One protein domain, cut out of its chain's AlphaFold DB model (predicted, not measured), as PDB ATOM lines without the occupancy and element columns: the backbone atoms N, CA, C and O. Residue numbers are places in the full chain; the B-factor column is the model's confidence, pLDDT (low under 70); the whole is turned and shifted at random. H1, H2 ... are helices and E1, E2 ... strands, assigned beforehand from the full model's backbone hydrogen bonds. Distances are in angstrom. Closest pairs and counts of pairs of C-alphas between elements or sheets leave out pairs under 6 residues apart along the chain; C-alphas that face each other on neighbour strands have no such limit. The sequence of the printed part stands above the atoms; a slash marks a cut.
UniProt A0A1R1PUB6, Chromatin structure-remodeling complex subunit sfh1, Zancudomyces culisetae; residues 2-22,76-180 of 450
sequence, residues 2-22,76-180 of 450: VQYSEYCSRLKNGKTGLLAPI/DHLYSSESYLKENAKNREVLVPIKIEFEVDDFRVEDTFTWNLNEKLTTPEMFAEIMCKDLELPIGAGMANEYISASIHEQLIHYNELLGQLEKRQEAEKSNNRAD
ATOM      1  N   VAL A   2      45.167  28.678 127.269       28.45
ATOM      2  CA  VAL A   2      45.849  29.092 126.037       28.45
ATOM      3  C   VAL A   2      44.807  29.779 125.150       28.45
ATOM      4  O   VAL A   2      43.786  29.181 124.814       28.45
ATOM      5  N   GLN A   3      45.006  31.066 124.871       32.66
ATOM      6  CA  GLN A   3      44.168  31.830 123.951       32.66
ATOM      7  C   GLN A   3      44.618  31.503 122.525       32.66
ATOM      8  O   GLN A   3      45.646  31.996 122.075       32.66
ATOM      9  N   TYR A   4      43.874  30.653 121.826       36.56
ATOM     10  CA  TYR A   4      44.055  30.472 120.387       36.56
ATOM     11  C   TYR A   4      43.199  31.504 119.653       36.56
ATOM     12  O   TYR A   4      42.012  31.633 119.955       36.56
ATOM     13  N   SER A   5      43.789  32.245 118.711       44.69
ATOM     14  CA  SER A   5      43.021  33.067 117.777       44.69
ATOM     15  C   SER A   5      42.582  32.209 116.592       44.69
ATOM     16  O   SER A   5      43.411  31.764 115.789       44.69
ATOM     17  N   GLU A   6      41.282  31.983 116.472       55.41
ATOM     18  CA  GLU A   6      40.675  31.363 115.292       55.41
ATOM     19  C   GLU A   6      40.883  32.256 114.055       55.41
ATOM     20  O   GLU A   6      41.118  33.461 114.182       55.41
ATOM     21  N   TYR A   7      40.867  31.659 112.861       58.78
ATOM     22  CA  TYR A   7      41.047  32.371 111.589       58.78
ATOM     23  C   TYR A   7      39.998  33.483 111.419       58.78
ATOM     24  O   TYR A   7      40.355  34.651 111.275       58.78
ATOM     25  N   CYS A   8      38.720  33.158 111.626       55.31
ATOM     26  CA  CYS A   8      37.620  34.124 111.579       55.31
ATOM     27  C   CYS A   8      37.774  35.260 112.608       55.31
ATOM     28  O   CYS A   8      37.483  36.420 112.325       55.31
ATOM     29  N   SER A   9      38.314  34.968 113.800       56.84
ATOM     30  CA  SER A   9      38.598  36.001 114.805       56.84
ATOM     31  C   SER A   9      39.719  36.954 114.373       56.84
ATOM     32  O   SER A   9      39.736  38.104 114.818       56.84
ATOM     33  N   ARG A  10      40.669  36.500 113.551       58.25
ATOM     34  CA  ARG A  10      41.750  37.336 113.014       58.25
ATOM     35  C   ARG A  10      41.264  38.192 111.848       58.25
ATOM     36  O   ARG A  10      41.537  39.394 111.881       58.25
ATOM     37  N   LEU A  11      40.457  37.608 110.954       58.09
ATOM     38  CA  LEU A  11      39.685  38.303 109.914       58.09
ATOM     39  C   LEU A  11      38.905  39.482 110.485       58.09
ATOM     40  O   LEU A  11      39.110  40.633 110.109       58.09
ATOM     41  N   LYS A  12      38.088  39.204 111.498       58.12
ATOM     42  CA  LYS A  12      37.253  40.204 112.157       58.12
ATOM     43  C   LYS A  12      38.039  41.348 112.804       58.12
ATOM     44  O   LYS A  12      37.606  42.495 112.790       58.12
ATOM     45  N   ASN A  13      39.182  41.044 113.416       52.88
ATOM     46  CA  ASN A  13      39.986  42.041 114.126       52.88
ATOM     47  C   ASN A  13      40.792  42.952 113.178       52.88
ATOM     48  O   ASN A  13      41.608  43.731 113.672       52.88
ATOM     49  N   GLY A  14      40.648  42.810 111.852       50.66
ATOM     50  CA  GLY A  14      41.468  43.528 110.871       50.66
ATOM     51  C   GLY A  14      42.964  43.220 111.010       50.66
ATOM     52  O   GLY A  14      43.807  43.968 110.527       50.66
ATOM     53  N   LYS A  15      43.306  42.124 111.706       45.41
ATOM     54  CA  LYS A  15      44.681  41.613 111.844       45.41
ATOM     55  C   LYS A  15      45.097  40.773 110.639       45.41
ATOM     56  O   LYS A  15      46.161  40.164 110.676       45.41
ATOM     57  N   THR A  16      44.234  40.714 109.635       51.38
ATOM     58  CA  THR A  16      44.448  40.136 108.315       51.38
ATOM     59  C   THR A  16      43.989  41.198 107.320       51.38
ATOM     60  O   THR A  16      42.916  41.768 107.523       51.38
ATOM     61  N   GLY A  17      44.729  41.445 106.241       50.50
ATOM     62  CA  GLY A  17      44.352  42.414 105.192       50.50
ATOM     63  C   GLY A  17      43.124  42.029 104.346       50.50
ATOM     64  O   GLY A  17      42.929  42.585 103.276       50.50
ATOM     65  N   LEU A  18      42.333  41.060 104.806       55.19
ATOM     66  CA  LEU A  18      41.297  40.339 104.066       55.19
ATOM     67  C   LEU A  18      39.868  40.863 104.327       55.19
ATOM     68  O   LEU A  18      38.930  40.501 103.620       55.19
ATOM     69  N   LEU A  19      39.692  41.738 105.326       45.94
ATOM     70  CA  LEU A  19      38.417  42.388 105.640       45.94
ATOM     71  C   LEU A  19      38.654  43.890 105.847       45.94
ATOM     72  O   LEU A  19      39.280  44.296 106.828       45.94
ATOM     73  N   ALA A  20      38.185  44.714 104.908       49.06
ATOM     74  CA  ALA A  20      38.362  46.166 104.935       49.06
ATOM     75  C   ALA A  20      36.999  46.861 105.127       49.06
ATOM     76  O   ALA A  20      36.132  46.710 104.264       49.06
ATOM     77  N   PRO A  21      36.779  47.623 106.218       44.56
ATOM     78  CA  PRO A  21      35.590  48.460 106.337       44.56
ATOM     79  C   PRO A  21      35.668  49.611 105.328       44.56
ATOM     80  O   PRO A  21      36.653  50.357 105.291       44.56
ATOM     81  N   ILE A  22      34.628  49.765 104.512       44.06
ATOM     82  CA  ILE A  22      34.534  50.845 103.531       44.06
ATOM     83  C   ILE A  22      34.170  52.129 104.277       44.06
ATOM     84  O   ILE A  22      33.095  52.269 104.849       44.06
ATOM     85  N   ASP A  76      26.955  25.601 115.492       67.19
ATOM     86  CA  ASP A  76      25.864  24.644 115.329       67.19
ATOM     87  C   ASP A  76      26.157  23.777 114.102       67.19
ATOM     88  O   ASP A  76      25.747  24.071 112.981       67.19
ATOM     89  N   HIS A  77      27.010  22.775 114.297       73.38
ATOM     90  CA  HIS A  77      27.379  21.839 113.251       73.38
ATOM     91  C   HIS A  77      26.294  20.777 113.103       73.38
ATOM     92  O   HIS A  77      25.896  20.123 114.070       73.38
ATOM     93  N   LEU A  78      25.870  20.536 111.864       73.00
ATOM     94  CA  LEU A  78      24.943  19.459 111.555       73.00
ATOM     95  C   LEU A  78      25.706  18.124 111.567       73.00
ATOM     96  O   LEU A  78      26.363  17.739 110.599       73.00
ATOM     97  N   TYR A  79      25.673  17.430 112.703       76.88
ATOM     98  CA  TYR A  79      26.376  16.158 112.863       76.88
ATOM     99  C   TYR A  79      25.642  15.027 112.137       76.88
ATOM    100  O   TYR A  79      24.515  14.660 112.470       76.88
ATOM    101  N   SER A  80      26.316  14.448 111.145       84.00
ATOM    102  CA  SER A  80      25.843  13.262 110.430       84.00
ATOM    103  C   SER A  80      26.109  11.970 111.208       84.00
ATOM    104  O   SER A  80      26.979  11.908 112.075       84.00
ATOM    105  N   SER A  81      25.377  10.904 110.867       87.81
ATOM    106  CA  SER A  81      25.585   9.582 111.475       87.81
ATOM    107  C   SER A  81      27.004   9.048 111.235       87.81
ATOM    108  O   SER A  81      27.584   9.253 110.167       87.81
ATOM    109  N   GLU A  82      27.544   8.288 112.193       88.56
ATOM    110  CA  GLU A  82      28.898   7.716 112.104       88.56
ATOM    111  C   GLU A  82      29.098   6.852 110.844       88.56
ATOM    112  O   GLU A  82      30.170   6.856 110.241       88.56
ATOM    113  N   SER A  83      28.052   6.142 110.408       88.69
ATOM    114  CA  SER A  83      28.086   5.360 109.167       88.69
ATOM    115  C   SER A  83      28.318   6.247 107.942       88.69
ATOM    116  O   SER A  83      29.146   5.913 107.097       88.69
ATOM    117  N   TYR A  84      27.624   7.385 107.864       85.94
ATOM    118  CA  TYR A  84      27.742   8.314 106.739       85.94
ATOM    119  C   TYR A  84      29.095   9.040 106.744       85.94
ATOM    120  O   TYR A  84      29.706   9.207 105.692       85.94
ATOM    121  N   LEU A  85      29.631   9.367 107.928       87.81
ATOM    122  CA  LEU A  85      30.993   9.900 108.066       87.81
ATOM    123  C   LEU A  85      32.046   8.917 107.528       87.81
ATOM    124  O   LEU A  85      32.923   9.304 106.757       87.81
ATOM    125  N   LYS A  86      31.937   7.630 107.894       88.25
ATOM    126  CA  LYS A  86      32.841   6.571 107.407       88.25
ATOM    127  C   LYS A  86      32.722   6.343 105.907       88.25
ATOM    128  O   LYS A  86      33.709   5.986 105.272       88.25
ATOM    129  N   GLU A  87      31.529   6.495 105.342       87.62
ATOM    130  CA  GLU A  87      31.323   6.399 103.900       87.62
ATOM    131  C   GLU A  87      31.932   7.597 103.169       87.62
ATOM    132  O   GLU A  87      32.673   7.401 102.207       87.62
ATOM    133  N   ASN A  88      31.708   8.821 103.659       86.81
ATOM    134  CA  ASN A  88      32.282  10.020 103.054       86.81
ATOM    135  C   ASN A  88      33.819  10.004 103.083       86.81
ATOM    136  O   ASN A  88      34.454  10.311 102.079       86.81
ATOM    137  N   ALA A  89      34.415   9.546 104.189       87.56
ATOM    138  CA  ALA A  89      35.868   9.439 104.350       87.56
ATOM    139  C   ALA A  89      36.549   8.471 103.360       87.56
ATOM    140  O   ALA A  89      37.766   8.525 103.185       87.56
ATOM    141  N   LYS A  90      35.791   7.576 102.708       87.31
ATOM    142  CA  LYS A  90      36.317   6.688 101.657       87.31
ATOM    143  C   LYS A  90      36.443   7.378 100.300       87.31
ATOM    144  O   LYS A  90      37.132   6.848  99.431       87.31
ATOM    145  N   ASN A  91      35.770   8.511 100.089       85.44
ATOM    146  CA  ASN A  91      35.875   9.251  98.835       85.44
ATOM    147  C   ASN A  91      37.303   9.803  98.680       85.44
ATOM    148  O   ASN A  91      37.947  10.181  99.658       85.44
ATOM    149  N   ARG A  92      37.805   9.852  97.439       82.75
ATOM    150  CA  ARG A  92      39.112  10.457  97.142       82.75
ATOM    151  C   ARG A  92      39.065  11.950  97.447       82.75
ATOM    152  O   ARG A  92      38.121  12.629  97.050       82.75
ATOM    153  N   GLU A  93      40.109  12.460  98.078       84.31
ATOM    154  CA  GLU A  93      40.270  13.890  98.313       84.31
ATOM    155  C   GLU A  93      40.778  14.584  97.040       84.31
ATOM    156  O   GLU A  93      41.782  14.177  96.449       84.31
ATOM    157  N   VAL A  94      40.064  15.617  96.586       87.94
ATOM    158  CA  VAL A  94      40.467  16.447  95.442       87.94
ATOM    159  C   VAL A  94      40.348  17.907  95.844       87.94
ATOM    160  O   VAL A  94      39.268  18.487  95.840       87.94
ATOM    161  N   LEU A  95      41.484  18.484  96.214       90.38
ATOM    162  CA  LEU A  95      41.577  19.828  96.765       90.38
ATOM    163  C   LEU A  95      41.699  20.889  95.668       90.38
ATOM    164  O   LEU A  95      42.691  20.915  94.931       90.38
ATOM    165  N   VAL A  96      40.716  21.787  95.608       92.25
ATOM    166  CA  VAL A  96      40.663  22.924  94.683       92.25
ATOM    167  C   VAL A  96      40.731  24.248  95.455       92.25
ATOM    168  O   VAL A  96      40.120  24.362  96.518       92.25
ATOM    169  N   PRO A  97      41.481  25.251  94.972       94.62
ATOM    170  CA  PRO A  97      41.537  26.558  95.609       94.62
ATOM    171  C   PRO A  97      40.272  27.350  95.262       94.62
ATOM    172  O   PRO A  97      39.929  27.520  94.092       94.62
ATOM    173  N   ILE A  98      39.589  27.839  96.288       95.19
ATOM    174  CA  ILE A  98      38.414  28.694  96.187       95.19
ATOM    175  C   ILE A  98      38.807  30.102  96.600       95.19
ATOM    176  O   ILE A  98      39.449  30.303  97.635       95.19
ATOM    177  N   LYS A  99      38.393  31.076  95.795       92.69
ATOM    178  CA  LYS A  99      38.565  32.494  96.082       92.69
ATOM    179  C   LYS A  99      37.214  33.179  96.169       92.69
ATOM    180  O   LYS A  99      36.410  33.076  95.250       92.69
ATOM    181  N   ILE A 100      36.986  33.903  97.252       91.75
ATOM    182  CA  ILE A 100      35.767  34.668  97.474       91.75
ATOM    183  C   ILE A 100      36.140  36.142  97.502       91.75
ATOM    184  O   ILE A 100      37.003  36.545  98.273       91.75
ATOM    185  N   GLU A 101      35.495  36.938  96.656       88.88
ATOM    186  CA  GLU A 101      35.604  38.395  96.663       88.88
ATOM    187  C   GLU A 101      34.193  38.957  96.483       88.88
ATOM    188  O   GLU A 101      33.584  38.789  95.426       88.88
ATOM    189  N   PHE A 102      33.649  39.577  97.528       84.00
ATOM    190  CA  PHE A 102      32.361  40.262  97.455       84.00
ATOM    191  C   PHE A 102      32.356  41.530  98.303       84.00
ATOM    192  O   PHE A 102      33.142  41.706  99.239       84.00
ATOM    193  N   GLU A 103      31.432  42.412  97.953       84.56
ATOM    194  CA  GLU A 103      31.171  43.665  98.637       84.56
ATOM    195  C   GLU A 103      29.683  43.695  98.984       84.56
ATOM    196  O   GLU A 103      28.833  43.610  98.097       84.56
ATOM    197  N   VAL A 104      29.372  43.730 100.280       77.62
ATOM    198  CA  VAL A 104      28.002  43.806 100.799       77.62
ATOM    199  C   VAL A 104      27.974  44.874 101.881       77.62
ATOM    200  O   VAL A 104      28.728  44.799 102.853       77.62
ATOM    201  N   ASP A 105      27.084  45.849 101.714       75.19
ATOM    202  CA  ASP A 105      26.952  47.016 102.588       75.19
ATOM    203  C   ASP A 105      28.305  47.734 102.787       75.19
ATOM    204  O   ASP A 105      28.916  48.183 101.819       75.19
ATOM    205  N   ASP A 106      28.784  47.820 104.030       78.38
ATOM    206  CA  ASP A 106      30.050  48.463 104.404       78.38
ATOM    207  C   ASP A 106      31.240  47.479 104.457       78.38
ATOM    208  O   ASP A 106      32.352  47.853 104.856       78.38
ATOM    209  N   PHE A 107      31.024  46.212 104.086       75.06
ATOM    210  CA  PHE A 107      32.019  45.148 104.179       75.06
ATOM    211  C   PHE A 107      32.529  44.736 102.802       75.06
ATOM    212  O   PHE A 107      31.778  44.256 101.952       75.06
ATOM    213  N   ARG A 108      33.849  44.822 102.627       81.56
ATOM    214  CA  ARG A 108      34.565  44.117 101.564       81.56
ATOM    215  C   ARG A 108      35.269  42.906 102.162       81.56
ATOM    216  O   ARG A 108      36.076  43.060 103.083       81.56
ATOM    217  N   VAL A 109      34.969  41.728 101.625       83.25
ATOM    218  CA  VAL A 109      35.558  40.454 102.052       83.25
ATOM    219  C   VAL A 109      36.318  39.855 100.875       83.25
ATOM    220  O   VAL A 109      35.733  39.607  99.822       83.25
ATOM    221  N   GLU A 110      37.617  39.626 101.059       86.56
ATOM    222  CA  GLU A 110      38.449  38.833 100.152       86.56
ATOM    223  C   GLU A 110      39.030  37.664 100.950       86.56
ATOM    224  O   GLU A 110      39.765  37.879 101.904       86.56
ATOM    225  N   ASP A 111      38.698  36.430 100.582       89.56
ATOM    226  CA  ASP A 111      39.203  35.233 101.255       89.56
ATOM    227  C   ASP A 111      39.634  34.171 100.237       89.56
ATOM    228  O   ASP A 111      39.114  34.096  99.120       89.56
ATOM    229  N   THR A 112      40.603  33.341 100.621       90.81
ATOM    230  CA  THR A 112      41.056  32.195  99.831       90.81
ATOM    231  C   THR A 112      41.238  30.978 100.724       90.81
ATOM    232  O   THR A 112      41.965  31.010 101.716       90.81
ATOM    233  N   PHE A 113      40.622  29.866 100.345       93.56
ATOM    234  CA  PHE A 113      40.705  28.604 101.074       93.56
ATOM    235  C   PHE A 113      40.684  27.427 100.100       93.56
ATOM    236  O   PHE A 113      40.466  27.589  98.904       93.56
ATOM    237  N   THR A 114      40.943  26.227 100.603       92.81
ATOM    238  CA  THR A 114      40.915  25.007  99.794       92.81
ATOM    239  C   THR A 114      39.633  24.231 100.071       92.81
ATOM    240  O   THR A 114      39.259  24.055 101.229       92.81
ATOM    241  N   TRP A 115      38.973  23.744  99.023       94.75
ATOM    242  CA  TRP A 115      37.756  22.942  99.118       94.75
ATOM    243  C   TRP A 115      37.974  21.546  98.537       94.75
ATOM    244  O   TRP A 115      38.615  21.394  97.498       94.75
ATOM    245  N   ASN A 116      37.421  20.520  99.184       93.12
ATOM    246  CA  ASN A 116      37.400  19.171  98.626       93.12
ATOM    247  C   ASN A 116      36.234  19.036  97.638       93.12
ATOM    248  O   ASN A 116      35.071  19.038  98.034       93.12
ATOM    249  N   LEU A 117      36.530  18.880  96.347       91.44
ATOM    250  CA  LEU A 117      35.528  18.747  95.283       91.44
ATOM    251  C   LEU A 117      34.565  17.569  95.515       91.44
ATOM    252  O   LEU A 117      33.417  17.619  95.088       91.44
ATOM    253  N   ASN A 118      35.032  16.523  96.203       90.44
ATOM    254  CA  ASN A 118      34.252  15.323  96.503       90.44
ATOM    255  C   ASN A 118      33.575  15.369  97.886       90.44
ATOM    256  O   ASN A 118      33.157  14.323  98.391       90.44
ATOM    257  N   GLU A 119      33.488  16.547  98.512       90.62
ATOM    258  CA  GLU A 119      32.786  16.739  99.782       90.62
ATOM    259  C   GLU A 119      31.270  16.541  99.622       90.62
ATOM    260  O   GLU A 119      30.661  17.035  98.674       90.62
ATOM    261  N   LYS A 120      30.650  15.809 100.559       88.56
ATOM    262  CA  LYS A 120      29.213  15.468 100.542       88.56
ATOM    263  C   LYS A 120      28.468  15.869 101.815       88.56
ATOM    264  O   LYS A 120      27.240  15.858 101.819       88.56
ATOM    265  N   LEU A 121      29.185  16.141 102.905       89.00
ATOM    266  CA  LEU A 121      28.610  16.469 104.211       89.00
ATOM    267  C   LEU A 121      28.429  17.973 104.364       89.00
ATOM    268  O   LEU A 121      27.370  18.433 104.781       89.00
ATOM    269  N   THR A 122      29.474  18.729 104.040       91.00
ATOM    270  CA  THR A 122      29.472  20.182 104.176       91.00
ATOM    271  C   THR A 122      29.091  20.810 102.851       91.00
ATOM    272  O   THR A 122      29.889  20.825 101.920       91.00
ATOM    273  N   THR A 123      27.865  21.323 102.757       93.12
ATOM    274  CA  THR A 123      27.431  22.037 101.555       93.12
ATOM    275  C   THR A 123      27.953  23.479 101.563       93.12
ATOM    276  O   THR A 123      28.185  24.040 102.644       93.12
ATOM    277  N   PRO A 124      28.135  24.110 100.388       95.44
ATOM    278  CA  PRO A 124      28.525  25.515 100.303       95.44
ATOM    279  C   PRO A 124      27.588  26.466 101.055       95.44
ATOM    280  O   PRO A 124      28.055  27.457 101.603       95.44
ATOM    281  N   GLU A 125      26.290  26.160 101.139       94.44
ATOM    282  CA  GLU A 125      25.309  26.950 101.896       94.44
ATOM    283  C   GLU A 125      25.586  26.888 103.397       94.44
ATOM    284  O   GLU A 125      25.664  27.925 104.052       94.44
ATOM    285  N   MET A 126      25.809  25.684 103.938       92.50
ATOM    286  CA  MET A 126      26.123  25.519 105.357       92.50
ATOM    287  C   MET A 126      27.455  26.191 105.705       92.50
ATOM    288  O   MET A 126      27.577  26.841 106.742       92.50
ATOM    289  N   PHE A 127      28.453  26.076 104.825       93.62
ATOM    290  CA  PHE A 127      29.719  26.789 104.981       93.62
ATOM    291  C   PHE A 127      29.523  28.312 104.962       93.62
ATOM    292  O   PHE A 127      30.062  29.004 105.823       93.62
ATOM    293  N   ALA A 128      28.722  28.828 104.025       93.56
ATOM    294  CA  ALA A 128      28.434  30.251 103.905       93.56
ATOM    295  C   ALA A 128      27.733  30.813 105.146       93.56
ATOM    296  O   ALA A 128      28.097  31.882 105.629       93.56
ATOM    297  N   GLU A 129      26.759  30.088 105.698       91.00
ATOM    298  CA  GLU A 129      26.071  30.487 106.928       91.00
ATOM    299  C   GLU A 129      27.017  30.533 108.131       91.00
ATOM    300  O   GLU A 129      26.990  31.500 108.896       91.00
ATOM    301  N   ILE A 130      27.888  29.528 108.280       90.25
ATOM    302  CA  ILE A 130      28.901  29.496 109.346       90.25
ATOM    303  C   ILE A 130      29.879  30.663 109.180       90.25
ATOM    304  O   ILE A 130      30.113  31.401 110.135       90.25
ATOM    305  N   MET A 131      30.391  30.888 107.967       89.44
ATOM    306  CA  MET A 131      31.299  31.996 107.666       89.44
ATOM    307  C   MET A 131      30.657  33.352 107.987       89.44
ATOM    308  O   MET A 131      31.268  34.178 108.666       89.44
ATOM    309  N   CYS A 132      29.412  33.583 107.561       89.56
ATOM    310  CA  CYS A 132      28.701  34.819 107.875       89.56
ATOM    311  C   CYS A 132      28.478  34.989 109.380       89.56
ATOM    312  O   CYS A 132      28.661  36.087 109.903       89.56
ATOM    313  N   LYS A 133      28.132  33.913 110.095       88.00
ATOM    314  CA  LYS A 133      27.954  33.941 111.551       88.00
ATOM    315  C   LYS A 133      29.255  34.292 112.273       88.00
ATOM    316  O   LYS A 133      29.234  35.118 113.185       88.00
ATOM    317  N   ASP A 134      30.375  33.717 111.849       86.38
ATOM    318  CA  ASP A 134      31.686  33.945 112.461       86.38
ATOM    319  C   ASP A 134      32.211  35.367 112.216       86.38
ATOM    320  O   ASP A 134      32.833  35.979 113.094       86.38
ATOM    321  N   LEU A 135      31.945  35.909 111.025       84.06
ATOM    322  CA  LEU A 135      32.340  37.261 110.634       84.06
ATOM    323  C   LEU A 135      31.342  38.339 111.096       84.06
ATOM    324  O   LEU A 135      31.687  39.519 111.082       84.06
ATOM    325  N   GLU A 136      30.167  37.944 111.599       84.69
ATOM    326  CA  GLU A 136      29.021  38.823 111.899       84.69
ATOM    327  C   GLU A 136      28.532  39.603 110.673       84.69
ATOM    328  O   GLU A 136      28.189  40.782 110.754       84.69
ATOM    329  N   LEU A 137      28.491  38.918 109.533       85.94
ATOM    330  CA  LEU A 137      27.908  39.418 108.295       85.94
ATOM    331  C   LEU A 137      26.395  39.160 108.270       85.94
ATOM    332  O   LEU A 137      25.916  38.205 108.893       85.94
ATOM    333  N   PRO A 138      25.621  39.980 107.541       84.44
ATOM    334  CA  PRO A 138      24.184  39.779 107.426       84.44
ATOM    335  C   PRO A 138      23.849  38.463 106.705       84.44
ATOM    336  O   PRO A 138      24.388  38.165 105.637       84.44
ATOM    337  N   ILE A 139      22.923  37.693 107.286       86.75
ATOM    338  CA  ILE A 139      22.417  36.420 106.752       86.75
ATOM    339  C   ILE A 139      20.965  36.617 106.313       86.75
ATOM    340  O   ILE A 139      20.140  37.106 107.088       86.75
ATOM    341  N   GLY A 140      20.638  36.229 105.082       86.56
ATOM    342  CA  GLY A 140      19.290  36.350 104.532       86.56
ATOM    343  C   GLY A 140      19.251  36.109 103.025       86.56
ATOM    344  O   GLY A 140      20.284  35.913 102.391       86.56
ATOM    345  N   ALA A 141      18.054  36.127 102.440       84.62
ATOM    346  CA  ALA A 141      17.906  36.051 100.986       84.62
ATOM    347  C   ALA A 141      18.522  37.298 100.326       84.62
ATOM    348  O   ALA A 141      18.205  38.420 100.724       84.62
ATOM    349  N   GLY A 142      19.391  37.100  99.337       82.62
ATOM    350  CA  GLY A 142      20.126  38.156  98.638       82.62
ATOM    351  C   GLY A 142      21.280  38.784  99.428       82.62
ATOM    352  O   GLY A 142      21.792  39.819  99.003       82.62
ATOM    353  N   MET A 143      21.674  38.202 100.567       87.94
ATOM    354  CA  MET A 143      22.741  38.723 101.435       87.94
ATOM    355  C   MET A 143      24.054  37.935 101.263       87.94
ATOM    356  O   MET A 143      24.190  37.104 100.364       87.94
ATOM    357  N   ALA A 144      25.042  38.189 102.131       88.12
ATOM    358  CA  ALA A 144      26.403  37.655 102.027       88.12
ATOM    359  C   ALA A 144      26.471  36.122 101.868       88.12
ATOM    360  O   ALA A 144      27.274  35.622 101.083       88.12
ATOM    361  N   ASN A 145      25.602  35.366 102.548       91.38
ATOM    362  CA  ASN A 145      25.582  33.901 102.468       91.38
ATOM    363  C   ASN A 145      25.223  33.377 101.062       91.38
ATOM    364  O   ASN A 145      25.764  32.358 100.627       91.38
ATOM    365  N   GLU A 146      24.349  34.070 100.327       91.38
ATOM    366  CA  GLU A 146      23.984  33.686  98.958       91.38
ATOM    367  C   GLU A 146      25.133  33.972  97.981       91.38
ATOM    368  O   GLU A 146      25.468  33.116  97.167       91.38
ATOM    369  N   TYR A 147      25.819  35.113  98.125       91.19
ATOM    370  CA  TYR A 147      27.001  35.426  97.313       91.19
ATOM    371  C   TYR A 147      28.144  34.430  97.539       91.19
ATOM    372  O   TYR A 147      28.743  33.951  96.575       91.19
ATOM    373  N   ILE A 148      28.426  34.083  98.801       93.19
ATOM    374  CA  ILE A 148      29.463  33.107  99.166       93.19
ATOM    375  C   ILE A 148      29.143  31.741  98.554       93.19
ATOM    376  O   ILE A 148      29.968  31.177  97.837       93.19
ATOM    377  N   SER A 149      27.943  31.214  98.803       95.50
ATOM    378  CA  SER A 149      27.557  29.886  98.313       95.50
ATOM    379  C   SER A 149      27.508  29.819  96.783       95.50
ATOM    380  O   SER A 149      28.047  28.873  96.206       95.50
ATOM    381  N   ALA A 150      26.954  30.834  96.111       94.62
ATOM    382  CA  ALA A 150      26.929  30.910  94.650       94.62
ATOM    383  C   ALA A 150      28.342  30.960  94.044       94.62
ATOM    384  O   ALA A 150      28.626  30.227  93.095       94.62
ATOM    385  N   SER A 151      29.242  31.762  94.627       95.31
ATOM    386  CA  SER A 151      30.637  31.868  94.182       95.31
ATOM    387  C   SER A 151      31.392  30.543  94.312       95.31
ATOM    388  O   SER A 151      32.160  30.172  93.419       95.31
ATOM    389  N   ILE A 152      31.156  29.801  95.400       96.50
ATOM    390  CA  ILE A 152      31.733  28.466  95.593       96.50
ATOM    391  C   ILE A 152      31.197  27.509  94.522       96.50
ATOM    392  O   ILE A 152      31.991  26.857  93.846       96.50
ATOM    393  N   HIS A 153      29.877  27.439  94.318       97.06
ATOM    394  CA  HIS A 153      29.270  26.541  93.324       97.06
ATOM    395  C   HIS A 153      29.785  26.781  91.908       97.06
ATOM    396  O   HIS A 153      30.143  25.825  91.220       97.06
ATOM    397  N   GLU A 154      29.864  28.041  91.478       96.31
ATOM    398  CA  GLU A 154      30.390  28.403  90.159       96.31
ATOM    399  C   GLU A 154      31.825  27.888  89.977       96.31
ATOM    400  O   GLU A 154      32.131  27.198  89.000       96.31
ATOM    401  N   GLN A 155      32.696  28.134  90.960       96.50
ATOM    402  CA  GLN A 155      34.079  27.656  90.928       96.50
ATOM    403  C   GLN A 155      34.166  26.126  90.922       96.50
ATOM    404  O   GLN A 155      34.956  25.565  90.159       96.50
ATOM    405  N   LEU A 156      33.342  25.429  91.711       95.62
ATOM    406  CA  LEU A 156      33.320  23.963  91.734       95.62
ATOM    407  C   LEU A 156      32.901  23.373  90.383       95.62
ATOM    408  O   LEU A 156      33.513  22.402  89.936       95.62
ATOM    409  N   ILE A 157      31.914  23.970  89.706       96.06
ATOM    410  CA  ILE A 157      31.504  23.555  88.356       96.06
ATOM    411  C   ILE A 157      32.682  23.688  87.383       96.06
ATOM    412  O   ILE A 157      32.997  22.738  86.662       96.06
ATOM    413  N   HIS A 158      33.379  24.829  87.403       93.75
ATOM    414  CA  HIS A 158      34.535  25.064  86.538       93.75
ATOM    415  C   HIS A 158      35.686  24.086  86.796       93.75
ATOM    416  O   HIS A 158      36.278  23.566  85.846       93.75
ATOM    417  N   TYR A 159      36.006  23.810  88.062       93.62
ATOM    418  CA  TYR A 159      37.063  22.856  88.394       93.62
ATOM    419  C   TYR A 159      36.693  21.418  88.033       93.62
ATOM    420  O   TYR A 159      37.556  20.676  87.564       93.62
ATOM    421  N   ASN A 160      35.427  21.026  88.201       93.12
ATOM    422  CA  ASN A 160      34.952  19.702  87.805       93.12
ATOM    423  C   ASN A 160      35.117  19.487  86.291       93.12
ATOM    424  O   ASN A 160      35.684  18.481  85.862       93.12
ATOM    425  N   GLU A 161      34.720  20.476  85.485       92.50
ATOM    426  CA  GLU A 161      34.907  20.428  84.035       92.50
ATOM    427  C   GLU A 161      36.391  20.324  83.652       92.50
ATOM    428  O   GLU A 161      36.764  19.460  82.851       92.50
ATOM    429  N   LEU A 162      37.246  21.164  84.247       90.06
ATOM    430  CA  LEU A 162      38.685  21.165  83.984       90.06
ATOM    431  C   LEU A 162      39.322  19.805  84.297       90.06
ATOM    432  O   LEU A 162      40.056  19.258  83.473       90.06
ATOM    433  N   LEU A 163      39.023  19.236  85.466       88.44
ATOM    434  CA  LEU A 163      39.561  17.940  85.878       88.44
ATOM    435  C   LEU A 163      39.077  16.810  84.966       88.44
ATOM    436  O   LEU A 163      39.881  15.973  84.562       88.44
ATOM    437  N   GLY A 164      37.811  16.834  84.541       88.31
ATOM    438  CA  GLY A 164      37.297  15.866  83.570       88.31
ATOM    439  C   GLY A 164      38.001  15.938  82.206       88.31
ATOM    440  O   GLY A 164      38.157  14.915  81.534       88.31
ATOM    441  N   GLN A 165      38.450  17.122  81.775       88.75
ATOM    442  CA  GLN A 165      39.262  17.272  80.560       88.75
ATOM    443  C   GLN A 165      40.690  16.739  80.754       88.75
ATOM    444  O   GLN A 165      41.217  16.068  79.863       88.75
ATOM    445  N   LEU A 166      41.293  16.994  81.919       85.12
ATOM    446  CA  LEU A 166      42.632  16.509  82.263       85.12
ATOM    447  C   LEU A 166      42.688  14.981  82.331       85.12
ATOM    448  O   LEU A 166      43.587  14.385  81.740       85.12
ATOM    449  N   GLU A 167      41.711  14.340  82.974       84.06
ATOM    450  CA  GLU A 167      41.637  12.877  83.077       84.06
ATOM    451  C   GLU A 167      41.519  12.215  81.697       84.06
ATOM    452  O   GLU A 167      42.279  11.301  81.371       84.06
ATOM    453  N   LYS A 168      40.638  12.731  80.826       84.81
ATOM    454  CA  LYS A 168      40.513  12.252  79.437       84.81
ATOM    455  C   LYS A 168      41.822  12.378  78.665       84.81
ATOM    456  O   LYS A 168      42.145  11.515  77.849       84.81
ATOM    457  N   ARG A 169      42.567  13.464  78.895       80.56
ATOM    458  CA  ARG A 169      43.844  13.692  78.222       80.56
ATOM    459  C   ARG A 169      44.917  12.729  78.710       80.56
ATOM    460  O   ARG A 169      45.611  12.154  77.879       80.56
ATOM    461  N   GLN A 170      45.029  12.538  80.022       76.81
ATOM    462  CA  GLN A 170      45.980  11.593  80.603       76.81
ATOM    463  C   GLN A 170      45.750  10.175  80.071       76.81
ATOM    464  O   GLN A 170      46.710   9.500  79.713       76.81
ATOM    465  N   GLU A 171      44.493   9.748  79.942       79.06
ATOM    466  CA  GLU A 171      44.161   8.441  79.368       79.06
ATOM    467  C   GLU A 171      44.602   8.324  77.896       79.06
ATOM    468  O   GLU A 171      45.203   7.328  77.496       79.06
ATOM    469  N   ALA A 172      44.392   9.374  77.094       77.06
ATOM    470  CA  ALA A 172      44.835   9.411  75.699       77.06
ATOM    471  C   ALA A 172      46.372   9.448  75.544       77.06
ATOM    472  O   ALA A 172      46.919   8.925  74.572       77.06
ATOM    473  N   GLU A 173      47.092  10.076  76.475       72.44
ATOM    474  CA  GLU A 173      48.562  10.090  76.496       72.44
ATOM    475  C   GLU A 173      49.125   8.721  76.905       72.44
ATOM    476  O   GLU A 173      50.053   8.226  76.254       72.44
ATOM    477  N   LYS A 174      48.498   8.067  77.899       72.38
ATOM    478  CA  LYS A 174      48.802   6.689  78.321       72.38
ATOM    479  C   LYS A 174      48.596   5.699  77.171       72.38
ATOM    480  O   LYS A 174      49.489   4.899  76.896       72.38
ATOM    481  N   SER A 175      47.483   5.788  76.439       73.50
ATOM    482  CA  SER A 175      47.212   4.890  75.307       73.50
ATOM    483  C   SER A 175      48.190   5.068  74.141       73.50
ATOM    484  O   SER A 175      48.495   4.109  73.437       73.50
ATOM    485  N   ASN A 176      48.690   6.288  73.928       67.12
ATOM    486  CA  ASN A 176      49.592   6.613  72.821       67.12
ATOM    487  C   ASN A 176      51.080   6.450  73.168       67.12
ATOM    488  O   ASN A 176      51.927   6.765  72.331       67.12
ATOM    489  N   ASN A 177      51.407   5.992  74.383       63.75
ATOM    490  CA  ASN A 177      52.776   5.872  74.896       63.75
ATOM    491  C   ASN A 177      53.590   7.182  74.768       63.75
ATOM    492  O   ASN A 177      54.817   7.169  74.673       63.75
ATOM    493  N   ARG A 178      52.890   8.325  74.744       60.25
ATOM    494  CA  ARG A 178      53.450   9.681  74.689       60.25
ATOM    495  C   ARG A 178      53.395  10.293  76.084       60.25
ATOM    496  O   ARG A 178      52.712  11.289  76.301       60.25
ATOM    497  N   ALA A 179      54.064   9.660  77.041       56.94
ATOM    498  CA  ALA A 179      54.292  10.297  78.328       56.94
ATOM    499  C   ALA A 179      55.355  11.383  78.125       56.94
ATOM    500  O   ALA A 179      56.493  11.059  77.788       56.94
ATOM    501  N   ASP A 180      54.987  12.653  78.292       56.84
ATOM    502  CA  ASP A 180      55.970  13.725  78.440       56.84
ATOM    503  C   ASP A 180      56.697  13.486  79.773       56.84
ATOM    504  O   ASP A 180      56.064  13.592  80.826       56.84
TER     505      ASP A 180
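What this domain is: This is residues 2 to 22 and 76 to 180 of the 450 residues of the protein "Chromatin structure-remodeling complex subunit sfh1" of Zancudomyces culisetae (UniProt A0A1R1PUB6). A long hairpin of two strands, E2 and E3, has a much longer helix, H4, packed along its E2 side with residues 144 to 160, while the far end of H4 sticks out as an arm, with residues 164 to 169 and 171 to 177 standing free. H3 packs at a slant on the beginning of H4, the short strand E1 pairs with E3 near the hairpin's turn, H1 packs on the end of H3, and H2 lies off by itself, touching no helix. The printed part has 126 residues, with four named helices and three named strands in the order H1 E1 H2 E2 E3 H3 H4. The sheet runs E1 E3 E2, all antiparallel, and the class is mixed, helices and strands. The whole is loose, with a radius of gyration of the C-alphas of 18.4 A and spans of 56 by 38 by 36 A.

Where its parts are: Begin at Val 2 and go on to C-alpha 7 at (41.047, 32.371, 111.589), where H1 starts; it covers residues 7 to 12. After a short link you reach E1, residues 19 to 21. Past the cut, look for H2 at residues 82 to 88. A short link then leads to E2, residues 95 to 104, which begins with C-alpha 95 at (41.577, 19.828, 96.765) and is 27.8 A from first to last C-alpha. A tight link of 2 residues turns you into E3, residues 107 to 116, 27.1 A long, which bends by 51 degrees at residue 112. Next comes H3, residues 124 to 135, 16.1 A long. Last is H4, residues 144 to 175, which runs 47.1 A to C-alpha 175 at (47.212, 4.890, 75.307).

How they stand to each other: Start from the sheet, whose edge strands are E1 and E2; it is twisted, with C-alphas up to 4.4 A off its best plane. E2 and E3 form a hairpin, antiparallel at 164 degrees; look for N 98 and O 113 at 2.8 A, and N 111 and O 100 at 2.9 A, within hydrogen-bond range. E1 and E3 are antiparallel at 167 degrees, with N 20 and O 108 within hydrogen-bond range at 3.2 A. H4 makes two layers with the sheet, a helix on one face of it. Its height over the sheet is 8.9 A, and it lies over E2 and runs along the strands, at 25 degrees to E2 on the local plane. The closest C-alphas of E2 and H4 are those of Val 104 and Ala 144, 6.5 A apart. E3 and H4 are near each other, with 6 pairs of C-alphas within 10 A. H3, not on the sheet, touches residues 144 to 153 of H4 at a steep tilt of 47 degrees, opposite ways; their closest C-alphas are those of Ala 128 and Asn 145, 4.8 A apart. With residues 131 to 135 alone, H3 touches H1 at a steep tilt of 55 degrees, the same way, closest at the C-alphas of Lys 12 and Leu 135, 5.9 A apart. H1 only grazes the sheet, with its residues 10 to 12. H2 is not on the sheet and is apart from H1, E3, H3 and H4. In H1, H2, H3 and H4, every O i to N i+4 pair is within hydrogen-bond range.

The domain as a whole: The two C-alphas farthest apart are those of Val 2 and Asn 176, 57.9 A. Residues 23 to 75 are not printed, and across this cut C-alphas 22 and 76 are 30.0 A apart. Of the links that are printed whole, none is long. The mean pLDDT of the printed part is 80.1; look for values under 70 at residues 2 to 22, residue 76 and residues 176 to 180.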